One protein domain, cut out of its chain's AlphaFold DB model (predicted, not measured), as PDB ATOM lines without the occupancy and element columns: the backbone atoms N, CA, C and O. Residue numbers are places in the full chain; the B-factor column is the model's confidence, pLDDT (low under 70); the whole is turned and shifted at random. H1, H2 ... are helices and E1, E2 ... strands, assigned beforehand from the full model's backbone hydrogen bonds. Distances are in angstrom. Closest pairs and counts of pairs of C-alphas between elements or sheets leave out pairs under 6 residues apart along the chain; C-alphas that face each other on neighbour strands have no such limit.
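What this domain is: This is residues 2 to 73 and 113 to 127 of the 127 residues of an uncharacterized protein of viral metagenome (UniProt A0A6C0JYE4). One very long helix, H1, makes the longest axis, and a small three-stranded antiparallel sheet packs on its last part, residues 33 to 43. Residues 2 to 32 of H1 stick out as a free arm. The printed part has 87 residues, with one named helix and three named strands in the order H1, E1, E2, E3 and the sheet order E1, E2, E3; the class is mixed, helices and strands. The whole is extended, with a radius of gyration of the C-alphas of 20.0 A and spans of 68 by 30 by 22 A.

How they stand to each other: H1, residues 2 to 43, is on the sheet of E1, residues 53 to 55, E2, residues 62 to 66, and E3, residues 119 to 123, with 12 pairs of C-alphas within 10 A. H1 and the sheet E1 E2 E3 make two layers, a helix on one face of a sheet. The closest C-alphas of H1 and E3 are those of Glu 36 and Phe 120, 7.1 A apart. In H1 every O i to N i+4 pair is within hydrogen-bond range. E1 and E2 form a hairpin, antiparallel at 164 degrees, with N 63 and O 54 2.7 A apart. E2, the inner strand, is antiparallel to E3 at 153 degrees, with N 64 and O 121 2.8 A apart.

Where its parts are: H1 begins at C-alpha 2 (46.801, -48.702, 79.822) and measures 60.6 A to C-alpha 43 (40.102, -13.701, 30.804). E1 measures 6.5 A, and E2 and E3 each 12.9 A. E3 ends at C-alpha 123 (40.598, -12.070, 49.070).

The domain as a whole: The farthest C-alphas, Glu 2 and Pro 46, are 68.5 A apart. Without residues 2 to 32, the body spans 33 by 25 by 23 A. Residues 74 to 112 are not printed; C-alphas 73 and 113 are 5.4 A apart across the cut, which lies in the link from E2 to E3. The links H1 to E1 and E1 to E2 are short. The mean pLDDT of the printed part is 88.4; residues 71 to 73, 113 to 115 and 127 are under 70.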
ATOM      1  N   GLU A   2      48.101 -48.932  80.476       80.12
ATOM      2  CA  GLU A   2      46.801 -48.702  79.822       80.12
ATOM      3  C   GLU A   2      46.624 -47.282  79.251       80.12
ATOM      4  O   GLU A   2      46.231 -47.135  78.096       80.12
ATOM      5  N   GLY A   3      47.054 -46.245  79.981       87.75
ATOM      6  CA  GLY A   3      47.050 -44.863  79.474       87.75
ATOM      7  C   GLY A   3      47.903 -44.666  78.215       87.75
ATOM      8  O   GLY A   3      47.458 -44.034  77.262       87.75
ATOM      9  N   LEU A   4      49.082 -45.298  78.149       90.69
ATOM     10  CA  LEU A   4      49.941 -45.258  76.959       90.69
ATOM     11  C   LEU A   4      49.258 -45.912  75.749       90.69
ATOM     12  O   LEU A   4      49.283 -45.354  74.656       90.69
ATOM     13  N   LYS A   5      48.607 -47.067  75.943       94.00
ATOM     14  CA  LYS A   5      47.862 -47.746  74.871       94.00
ATOM     15  C   LYS A   5      46.723 -46.875  74.328       94.00
ATOM     16  O   LYS A   5      46.503 -46.873  73.120       94.00
ATOM     17  N   ASN A   6      46.032 -46.127  75.188       95.19
ATOM     18  CA  ASN A   6      44.974 -45.207  74.765       95.19
ATOM     19  C   ASN A   6      45.530 -44.004  73.992       95.19
ATOM     20  O   ASN A   6      45.011 -43.698  72.921       95.19
ATOM     21  N   CYS A   7      46.628 -43.394  74.454       95.50
ATOM     22  CA  CYS A   7      47.289 -42.311  73.716       95.50
ATOM     23  C   CYS A   7      47.776 -42.766  72.333       95.50
ATOM     24  O   CYS A   7      47.575 -42.061  71.350       95.50
ATOM     25  N   VAL A   8      48.366 -43.963  72.229       96.25
ATOM     26  CA  VAL A   8      48.821 -44.519  70.942       96.25
ATOM     27  C   VAL A   8      47.649 -44.747  69.981       96.25
ATOM     28  O   VAL A   8      47.775 -44.466  68.790       96.25
ATOM     29  N   LYS A   9      46.496 -45.213  70.481       96.69
ATOM     30  CA  LYS A   9      45.281 -45.355  69.663       96.69
ATOM     31  C   LYS A   9      44.786 -44.001  69.155       96.69
ATOM     32  O   LYS A   9      44.621 -43.852  67.952       96.69
ATOM     33  N   GLN A  10      44.638 -43.014  70.040       97.00
ATOM     34  CA  GLN A  10      44.199 -41.666  69.659       97.00
ATOM     35  C   GLN A  10      45.147 -41.017  68.645       97.00
ATOM     36  O   GLN A  10      44.687 -40.458  67.654       97.00
ATOM     37  N   TYR A  11      46.461 -41.144  68.849       97.62
ATOM     38  CA  TYR A  11      47.467 -40.659  67.906       97.62
ATOM     39  C   TYR A  11      47.278 -41.274  66.516       97.62
ATOM     40  O   TYR A  11      47.200 -40.553  65.526       97.62
ATOM     41  N   ARG A  12      47.157 -42.606  66.441       97.69
ATOM     42  CA  ARG A  12      46.936 -43.322  65.176       97.69
ATOM     43  C   ARG A  12      45.641 -42.875  64.498       97.69
ATOM     44  O   ARG A  12      45.609 -42.722  63.281       97.69
ATOM     45  N   ASP A  13      44.573 -42.707  65.268       97.94
ATOM     46  CA  ASP A  13      43.269 -42.341  64.724       97.94
ATOM     47  C   ASP A  13      43.298 -40.912  64.152       97.94
ATOM     48  O   ASP A  13      42.823 -40.696  63.038       97.94
ATOM     49  N   ILE A  14      43.957 -39.966  64.837       98.00
ATOM     50  CA  ILE A  14      44.192 -38.604  64.327       98.00
ATOM     51  C   ILE A  14      45.080 -38.623  63.075       98.00
ATOM     52  O   ILE A  14      44.758 -37.954  62.095       98.00
ATOM     53  N   ASP A  15      46.165 -39.401  63.065       97.75
ATOM     54  CA  ASP A  15      47.061 -39.525  61.904       97.75
ATOM     55  C   ASP A  15      46.317 -40.035  60.657       97.75
ATOM     56  O   ASP A  15      46.489 -39.510  59.555       97.75
ATOM     57  N   ASN A  16      45.415 -41.005  60.833       97.75
ATOM     58  CA  ASN A  16      44.565 -41.493  59.750       97.75
ATOM     59  C   ASN A  16      43.607 -40.409  59.237       97.75
ATOM     60  O   ASN A  16      43.483 -40.246  58.024       97.75
ATOM     61  N   VAL A  17      42.971 -39.641  60.129       98.06
ATOM     62  CA  VAL A  17      42.102 -38.519  59.733       98.06
ATOM     63  C   VAL A  17      42.892 -37.472  58.945       98.06
ATOM     64  O   VAL A  17      42.449 -37.049  57.880       98.06
ATOM     65  N   ILE A  18      44.090 -37.105  59.408       97.19
ATOM     66  CA  ILE A  18      44.976 -36.175  58.691       97.19
ATOM     67  C   ILE A  18      45.328 -36.723  57.305       97.19
ATOM     68  O   ILE A  18      45.331 -35.974  56.327       97.19
ATOM     69  N   ARG A  19      45.610 -38.026  57.189       96.62
ATOM     70  CA  ARG A  19      45.930 -38.654  55.902       96.62
ATOM     71  C   ARG A  19      44.764 -38.563  54.917       96.62
ATOM     72  O   ARG A  19      45.001 -38.228  53.759       96.62
ATOM     73  N   GLU A  20      43.538 -38.833  55.358       97.75
ATOM     74  CA  GLU A  20      42.357 -38.738  54.491       97.75
ATOM     75  C   GLU A  20      42.033 -37.286  54.117       97.75
ATOM     76  O   GLU A  20      41.861 -36.992  52.935       97.75
ATOM     77  N   LEU A  21      42.074 -36.353  55.075       97.62
ATOM     78  CA  LEU A  21      41.888 -34.924  54.794       97.62
ATOM     79  C   LEU A  21      42.930 -34.397  53.803       97.62
ATOM     80  O   LEU A  21      42.603 -33.628  52.906       97.62
ATOM     81  N   ASN A  22      44.184 -34.840  53.909       95.56
ATOM     82  CA  ASN A  22      45.213 -34.458  52.948       95.56
ATOM     83  C   ASN A  22      44.886 -34.944  51.533       95.56
ATOM     84  O   ASN A  22      45.070 -34.180  50.586       95.56
ATOM     85  N   LYS A  23      44.378 -36.174  51.364       96.06
ATOM     86  CA  LYS A  23      43.934 -36.660  50.045       96.06
ATOM     87  C   LYS A  23      42.820 -35.785  49.480       96.06
ATOM     88  O   LYS A  23      42.881 -35.410  48.312       96.06
ATOM     89  N   GLU A  24      41.842 -35.424  50.307       96.88
ATOM     90  CA  GLU A  24      40.749 -34.543  49.896       96.88
ATOM     91  C   GLU A  24      41.262 -33.152  49.503       96.88
ATOM     92  O   GLU A  24      40.905 -32.636  48.445       96.88
ATOM     93  N   VAL A  25      42.184 -32.578  50.282       95.50
ATOM     94  CA  VAL A  25      42.845 -31.307  49.954       95.50
ATOM     95  C   VAL A  25      43.552 -31.384  48.601       95.50
ATOM     96  O   VAL A  25      43.460 -30.435  47.822       95.50
ATOM     97  N   TYR A  26      44.243 -32.484  48.288       90.81
ATOM     98  CA  TYR A  26      44.862 -32.663  46.971       90.81
ATOM     99  C   TYR A  26      43.820 -32.748  45.853       90.81
ATOM    100  O   TYR A  26      43.948 -32.017  44.874       90.81
ATOM    101  N   SER A  27      42.750 -33.527  46.033       94.75
ATOM    102  CA  SER A  27      41.644 -33.580  45.065       94.75
ATOM    103  C   SER A  27      41.055 -32.190  44.809       94.75
ATOM    104  O   SER A  27      40.901 -31.767  43.665       94.75
ATOM    105  N   LYS A  28      40.795 -31.422  45.873       95.81
ATOM    106  CA  LYS A  28      40.250 -30.064  45.764       95.81
ATOM    107  C   LYS A  28      41.225 -29.078  45.131       95.81
ATOM    108  O   LYS A  28      40.790 -28.164  44.435       95.81
ATOM    109  N   ARG A  29      42.537 -29.255  45.319       93.25
ATOM    110  CA  ARG A  29      43.560 -28.467  44.610       93.25
ATOM    111  C   ARG A  29      43.537 -28.732  43.106       93.25
ATOM    112  O   ARG A  29      43.660 -27.775  42.343       93.25
ATOM    113  N   ASP A  30      43.336 -29.976  42.684       92.38
ATOM    114  CA  ASP A  30      43.258 -30.332  41.263       92.38
ATOM    115  C   ASP A  30      41.960 -29.836  40.609       92.38
ATOM    116  O   ASP A  30      41.993 -29.262  39.514       92.38
ATOM    117  N   GLU A  31      40.825 -29.969  41.304       94.31
ATOM    118  CA  GLU A  31      39.551 -29.365  40.893       94.31
ATOM    119  C   GLU A  31      39.702 -27.845  40.730       94.31
ATOM    120  O   GLU A  31      39.387 -27.295  39.671       94.31
ATOM    121  N   ARG A  32      40.271 -27.166  41.738       93.88
ATOM    122  CA  ARG A  32      40.519 -25.718  41.693       93.88
ATOM    123  C   ARG A  32      41.404 -25.333  40.512       93.88
ATOM    124  O   ARG A  32      41.061 -24.411  39.781       93.88
ATOM    125  N   LYS A  33      42.495 -26.063  40.271       90.31
ATOM    126  CA  LYS A  33      43.405 -25.808  39.143       90.31
ATOM    127  C   LYS A  33      42.710 -25.972  37.790       90.31
ATOM    128  O   LYS A  33      43.029 -25.271  36.832       90.31
ATOM    129  N   THR A  34      41.764 -26.900  37.691       92.19
ATOM    130  CA  THR A  34      40.957 -27.084  36.478       92.19
ATOM    131  C   THR A  34      40.049 -25.879  36.236       92.19
ATOM    132  O   THR A  34      39.990 -25.378  35.114       92.19
ATOM    133  N   ILE A  35      39.416 -25.359  37.289       93.81
ATOM    134  CA  ILE A  35      38.589 -24.145  37.223       93.81
ATOM    135  C   ILE A  35      39.447 -22.913  36.897       93.81
ATOM    136  O   ILE A  35      39.071 -22.118  36.040       93.81
ATOM    137  N   GLU A  36      40.629 -22.768  37.505       91.56
ATOM    138  CA  GLU A  36      41.575 -21.680  37.211       91.56
ATOM    139  C   GLU A  36      41.961 -21.646  35.722       91.56
ATOM    140  O   GLU A  36      42.006 -20.574  35.120       91.56
ATOM    141  N   LYS A  37      42.164 -22.809  35.083       90.25
ATOM    142  CA  LYS A  37      42.410 -22.882  33.631       90.25
ATOM    143  C   LYS A  37      41.223 -22.372  32.816       90.25
ATOM    144  O   LYS A  37      41.421 -21.642  31.851       90.25
ATOM    145  N   GLN A  38      40.000 -22.736  33.197       92.81
ATOM    146  CA  GLN A  38      38.793 -22.256  32.520       92.81
ATOM    147  C   GLN A  38      38.637 -20.740  32.683       92.81
ATOM    148  O   GLN A  38      38.397 -20.040  31.701       92.81
ATOM    149  N   LEU A  39      38.846 -20.219  33.897       90.88
ATOM    150  CA  LEU A  39      38.856 -18.781  34.168       90.88
ATOM    151  C   LEU A  39      39.903 -18.059  33.316       90.88
ATOM    152  O   LEU A  39      39.596 -17.026  32.727       90.88
ATOM    153  N   ALA A  40      41.111 -18.612  33.188       90.44
ATOM    154  CA  ALA A  40      42.156 -18.039  32.345       90.44
ATOM    155  C   ALA A  40      41.737 -17.941  30.869       90.44
ATOM    156  O   ALA A  40      42.036 -16.934  30.231       90.44
ATOM    157  N   GLU A  41      41.023 -18.934  30.327       90.12
ATOM    158  CA  GLU A  41      40.484 -18.854  28.962       90.12
ATOM    159  C   GLU A  41      39.445 -17.738  28.818       90.12
ATOM    160  O   GLU A  41      39.501 -16.975  27.853       90.12
ATOM    161  N   PHE A  42      38.550 -17.569  29.796       90.31
ATOM    162  CA  PHE A  42      37.609 -16.447  29.789       90.31
ATOM    163  C   PHE A  42      38.330 -15.100  29.846       90.31
ATOM    164  O   PHE A  42      37.985 -14.195  29.094       90.31
ATOM    165  N   MET A  43      39.373 -14.966  30.668       89.19
ATOM    166  CA  MET A  43      40.102 -13.701  30.804       89.19
ATOM    167  C   MET A  43      40.843 -13.260  29.533       89.19
ATOM    168  O   MET A  43      41.200 -12.088  29.419       89.19
ATOM    169  N   LYS A  44      41.036 -14.149  28.550       87.88
ATOM    170  CA  LYS A  44      41.564 -13.782  27.225       87.88
ATOM    171  C   LYS A  44      40.544 -13.039  26.358       87.88
ATOM    172  O   LYS A  44      40.937 -12.420  25.369       87.88
ATOM    173  N   LEU A  45      39.254 -13.104  26.691       89.94
ATOM    174  CA  LEU A  45      38.201 -12.444  25.928       89.94
ATOM    175  C   LEU A  45      38.371 -10.913  25.986       89.94
ATOM    176  O   LEU A  45      38.514 -10.365  27.083       89.94
ATOM    177  N   PRO A  46      38.308 -10.194  24.845       87.50
ATOM    178  CA  PRO A  46      38.549  -8.748  24.791       87.50
ATOM    179  C   PRO A  46      37.696  -7.938  25.773       87.50
ATOM    180  O   PRO A  46      38.183  -7.007  26.406       87.50
ATOM    181  N   GLN A  47      36.435  -8.331  25.960       89.06
ATOM    182  CA  GLN A  47      35.500  -7.650  26.852       89.06
ATOM    183  C   GLN A  47      35.857  -7.756  28.346       89.06
ATOM    184  O   GLN A  47      35.341  -6.974  29.139       89.06
ATOM    185  N   LEU A  48      36.728  -8.692  28.742       86.38
ATOM    186  CA  LEU A  48      37.165  -8.870  30.134       86.38
ATOM    187  C   LEU A  48      38.576  -8.311  30.388       86.38
ATOM    188  O   LEU A  48      39.066  -8.365  31.517       86.38
ATOM    189  N   GLN A  49      39.229  -7.720  29.378       80.94
ATOM    190  CA  GLN A  49      40.612  -7.235  29.493       80.94
ATOM    191  C   GLN A  49      40.808  -6.137  30.545       80.94
ATOM    192  O   GLN A  49      41.914  -6.012  31.059       80.94
ATOM    193  N   GLY A  50      39.764  -5.389  30.911       83.38
ATOM    194  CA  GLY A  50      39.824  -4.348  31.947       83.38
ATOM    195  C   GLY A  50      39.456  -4.810  33.361       83.38
ATOM    196  O   GLY A  50      39.428  -3.988  34.272       83.38
ATOM    197  N   ILE A  51      39.123  -6.090  33.563       87.12
ATOM    198  CA  ILE A  51      38.634  -6.583  34.857       87.12
ATOM    199  C   ILE A  51      39.779  -7.180  35.672       87.12
ATOM    200  O   ILE A  51      40.290  -8.249  35.349       87.12
ATOM    201  N   ASP A  52      40.140  -6.506  36.761       87.00
ATOM    202  CA  ASP A  52      41.222  -6.932  37.667       87.00
ATOM    203  C   ASP A  52      40.707  -7.634  38.924       87.00
ATOM    204  O   ASP A  52      41.466  -8.239  39.684       87.00
ATOM    205  N   THR A  53      39.414  -7.500  39.217       89.50
ATOM    206  CA  THR A  53      38.799  -8.046  40.426       89.50
ATOM    207  C   THR A  53      37.350  -8.422  40.156       89.50
ATOM    208  O   THR A  53      36.578  -7.613  39.647       89.50
ATOM    209  N   LEU A  54      36.980  -9.643  40.534       90.31
ATOM    210  CA  LEU A  54      35.610 -10.150  40.498       90.31
ATOM    211  C   LEU A  54      35.085 -10.239  41.929       90.31
ATOM    212  O   LEU A  54      35.731 -10.848  42.775       90.31
ATOM    213  N   LYS A  55      33.939  -9.627  42.219       89.12
ATOM    214  CA  LYS A  55      33.293  -9.754  43.532       89.12
ATOM    215  C   LYS A  55      32.414 -11.000  43.566       89.12
ATOM    216  O   LYS A  55      31.819 -11.355  42.555       89.12
ATOM    217  N   ILE A  56      32.363 -11.640  44.725       90.00
ATOM    218  CA  ILE A  56      31.472 -12.754  45.023       90.00
ATOM    219  C   ILE A  56      30.440 -12.214  46.010       90.00
ATOM    220  O   ILE A  56      30.756 -11.923  47.163       90.00
ATOM    221  N   ASP A  57      29.212 -12.026  45.535       85.81
ATOM    222  CA  ASP A  57      28.154 -11.384  46.324       85.81
ATOM    223  C   ASP A  57      27.675 -12.265  47.490       85.81
ATOM    224  O   ASP A  57      27.194 -11.756  48.498       85.81
ATOM    225  N   GLU A  58      27.844 -13.582  47.370       87.38
ATOM    226  CA  GLU A  58      27.361 -14.584  48.328       87.38
ATOM    227  C   GLU A  58      28.066 -14.502  49.688       87.38
ATOM    228  O   GLU A  58      27.454 -14.774  50.719       87.38
ATOM    229  N   ASP A  59      29.346 -14.129  49.701       86.50
ATOM    230  CA  ASP A  59      30.176 -14.106  50.908       86.50
ATOM    231  C   ASP A  59      30.992 -12.815  51.074       86.50
ATOM    232  O   ASP A  59      31.828 -12.713  51.973       86.50
ATOM    233  N   GLY A  60      30.778 -11.832  50.198       85.56
ATOM    234  CA  GLY A  60      31.496 -10.559  50.200       85.56
ATOM    235  C   GLY A  60      32.985 -10.667  49.853       85.56
ATOM    236  O   GLY A  60      33.709  -9.675  49.976       85.56
ATOM    237  N   SER A  61      33.470 -11.840  49.435       90.19
ATOM    238  CA  SER A  61      34.854 -12.034  49.011       90.19
ATOM    239  C   SER A  61      35.075 -11.558  47.575       90.19
ATOM    240  O   SER A  61      34.152 -11.189  46.847       90.19
ATOM    241  N   SER A  62      36.336 -11.493  47.153       92.00
ATOM    242  CA  SER A  62      36.681 -11.123  45.781       92.00
ATOM    243  C   SER A  62      37.815 -11.974  45.232       92.00
ATOM    244  O   SER A  62      38.690 -12.410  45.972       92.00
ATOM    245  N   ILE A  63      37.814 -12.212  43.925       92.00
ATOM    246  CA  ILE A  63      38.909 -12.845  43.197       92.00
ATOM    247  C   ILE A  63      39.713 -11.748  42.516       92.00
ATOM    248  O   ILE A  63      39.226 -11.094  41.595       92.00
ATOM    249  N   ARG A  64      40.951 -11.553  42.962       90.44
ATOM    250  CA  ARG A  64      41.933 -10.719  42.275       90.44
ATOM    251  C   ARG A  64      42.547 -11.506  41.125       90.44
ATOM    252  O   ARG A  64      42.934 -12.660  41.307       90.44
ATOM    253  N   ILE A  65      42.646 -10.860  39.969       90.62
ATOM    254  CA  ILE A  65      43.169 -11.444  38.739       90.62
ATOM    255  C   ILE A  65      44.525 -10.814  38.447       90.62
ATOM    256  O   ILE A  65      44.649  -9.600  38.303       90.62
ATOM    257  N   HIS A  66      45.543 -11.653  38.338       86.62
ATOM    258  CA  HIS A  66      46.882 -11.254  37.954       86.62
ATOM    259  C   HIS A  66      47.157 -11.730  36.528       86.62
ATOM    260  O   HIS A  66      47.131 -12.930  36.250       86.62
ATOM    261  N   ARG A  67      47.389 -10.788  35.609       85.50
ATOM    262  CA  ARG A  67      47.642 -11.103  34.199       85.50
ATOM    263  C   ARG A  67      49.079 -11.575  33.985       85.50
ATOM    264  O   ARG A  67      49.971 -11.191  34.745       85.50
ATOM    265  N   PRO A  68      49.321 -12.373  32.933       83.44
ATOM    266  CA  PRO A  68      50.675 -12.632  32.471       83.44
ATOM    267  C   PRO A  68      51.441 -11.319  32.289       83.44
ATOM    268  O   PRO A  68      50.866 -10.321  31.864       83.44
ATOM    269  N   GLU A  69      52.727 -11.327  32.624       78.62
ATOM    270  CA  GLU A  69      53.673 -10.219  32.430       78.62
ATOM    271  C   GLU A  69      53.409  -8.946  33.254       78.62
ATOM    272  O   GLU A  69      54.277  -8.079  33.320       78.62
ATOM    273  N   THR A  70      52.277  -8.834  33.959       73.94
ATOM    274  CA  THR A  70      51.943  -7.632  34.747       73.94
ATOM    275  C   THR A  70      52.390  -7.700  36.207       73.94
ATOM    276  O   THR A  70      52.191  -6.742  36.951       73.94
ATOM    277  N   TYR A  71      52.938  -8.830  36.659       67.44
ATOM    278  CA  TYR A  71      53.417  -8.992  38.032       67.44
ATOM    279  C   TYR A  71      54.568  -9.997  38.121       67.44
ATOM    280  O   TYR A  71      54.640 -10.978  37.374       67.44
ATOM    281  N   ALA A  72      55.466  -9.752  39.073       68.19
ATOM    282  CA  ALA A  72      56.472 -10.721  39.475       68.19
ATOM    283  C   ALA A  72      55.866 -11.641  40.537       68.19
ATOM    284  O   ALA A  72      55.313 -11.167  41.533       68.19
ATOM    285  N   LYS A  73      55.974 -12.959  40.341       65.75
ATOM    286  CA  LYS A  73      55.556 -13.907  41.378       65.75
ATOM    287  C   LYS A  73      56.424 -13.711  42.630       65.75
ATOM    288  O   LYS A  73      57.639 -13.535  42.496       65.75
ATOM    289  N   LEU A 113      60.798 -15.064  37.176       63.84
ATOM    290  CA  LEU A 113      59.581 -14.760  37.946       63.84
ATOM    291  C   LEU A 113      58.509 -13.983  37.193       63.84
ATOM    292  O   LEU A 113      57.438 -13.745  37.759       63.84
ATOM    293  N   VAL A 114      58.760 -13.616  35.934       64.19
ATOM    294  CA  VAL A 114      57.708 -13.062  35.079       64.19
ATOM    295  C   VAL A 114      56.658 -14.146  34.883       64.19
ATOM    296  O   VAL A 114      56.904 -15.176  34.247       64.19
ATOM    297  N   ALA A 115      55.486 -13.939  35.482       68.38
ATOM    298  CA  ALA A 115      54.376 -14.858  35.337       68.38
ATOM    299  C   ALA A 115      53.978 -14.929  33.862       68.38
ATOM    300  O   ALA A 115      53.603 -13.926  33.267       68.38
ATOM    301  N   ARG A 116      54.044 -16.122  33.272       75.31
ATOM    302  CA  ARG A 116      53.605 -16.360  31.886       75.31
ATOM    303  C   ARG A 116      52.133 -16.759  31.791       75.31
ATOM    304  O   ARG A 116      51.605 -16.948  30.704       75.31
ATOM    305  N   GLU A 117      51.485 -16.907  32.938       81.69
ATOM    306  CA  GLU A 117      50.127 -17.415  33.076       81.69
ATOM    307  C   GLU A 117      49.327 -16.500  34.002       81.69
ATOM    308  O   GLU A 117      49.895 -15.802  34.851       81.69
ATOM    309  N   TYR A 118      48.006 -16.532  33.829       85.50
ATOM    310  CA  TYR A 118      47.074 -15.904  34.754       85.50
ATOM    311  C   TYR A 118      47.188 -16.543  36.140       85.50
ATOM    312  O   TYR A 118      47.395 -17.749  36.259       85.50
ATOM    313  N   ASP A 119      47.020 -15.732  37.177       87.44
ATOM    314  CA  ASP A 119      46.906 -16.192  38.558       87.44
ATOM    315  C   ASP A 119      45.693 -15.549  39.226       87.44
ATOM    316  O   ASP A 119      45.334 -14.403  38.940       87.44
ATOM    317  N   PHE A 120      45.035 -16.322  40.085       90.81
ATOM    318  CA  PHE A 120      43.778 -15.950  40.713       90.81
ATOM    319  C   PHE A 120      43.916 -16.095  42.222       90.81
ATOM    320  O   PHE A 120      44.151 -17.187  42.735       90.81
ATOM    321  N   THR A 121      43.727 -14.998  42.948       90.19
ATOM    322  CA  THR A 121      43.813 -14.992  44.412       90.19
ATOM    323  C   THR A 121      42.486 -14.560  45.014       90.19
ATOM    324  O   THR A 121      42.003 -13.461  44.743       90.19
ATOM    325  N   ARG A 122      41.899 -15.404  45.869       90.69
ATOM    326  CA  ARG A 122      40.711 -15.037  46.648       90.69
ATOM    327  C   ARG A 122      41.103 -14.182  47.850       90.69
ATOM    328  O   ARG A 122      41.944 -14.577  48.652       90.69
ATOM    329  N   VAL A 123      40.466 -13.027  47.974       90.12
ATOM    330  CA  VAL A 123      40.598 -12.070  49.070       90.12
ATOM    331  C   VAL A 123      39.299 -12.098  49.864       90.12
ATOM    332  O   VAL A 123      38.240 -11.747  49.342       90.12
ATOM    333  N   LEU A 124      39.384 -12.547  51.114       88.75
ATOM    334  CA  LEU A 124      38.254 -12.569  52.040       88.75
ATOM    335  C   LEU A 124      37.952 -11.149  52.551       88.75
ATOM    336  O   LEU A 124      38.884 -10.338  52.652       88.75
ATOM    337  N   PRO A 125      36.686 -10.829  52.870       82.81
ATOM    338  CA  PRO A 125      36.368  -9.587  53.561       82.81
ATOM    339  C   PRO A 125      37.093  -9.559  54.913       82.81
ATOM    340  O   PRO A 125      37.281 -10.596  55.550       82.81
ATOM    341  N   LYS A 126      37.552  -8.376  55.330       74.56
ATOM    342  CA  LYS A 126      38.104  -8.206  56.680       74.56
ATOM    343  C   LYS A 126      36.960  -8.372  57.685       74.56
ATOM    344  O   LYS A 126      35.915  -7.760  57.475       74.56
ATOM    345  N   GLU A 127      37.182  -9.200  58.706       57.84
ATOM    346  CA  GLU A 127      36.311  -9.307  59.891       57.84
ATOM    347  C   GLU A 127      36.152  -7.957  60.602       57.84
ATOM    348  O   GLU A 127      37.139  -7.177  60.629       57.84
TER     349      GLU A 127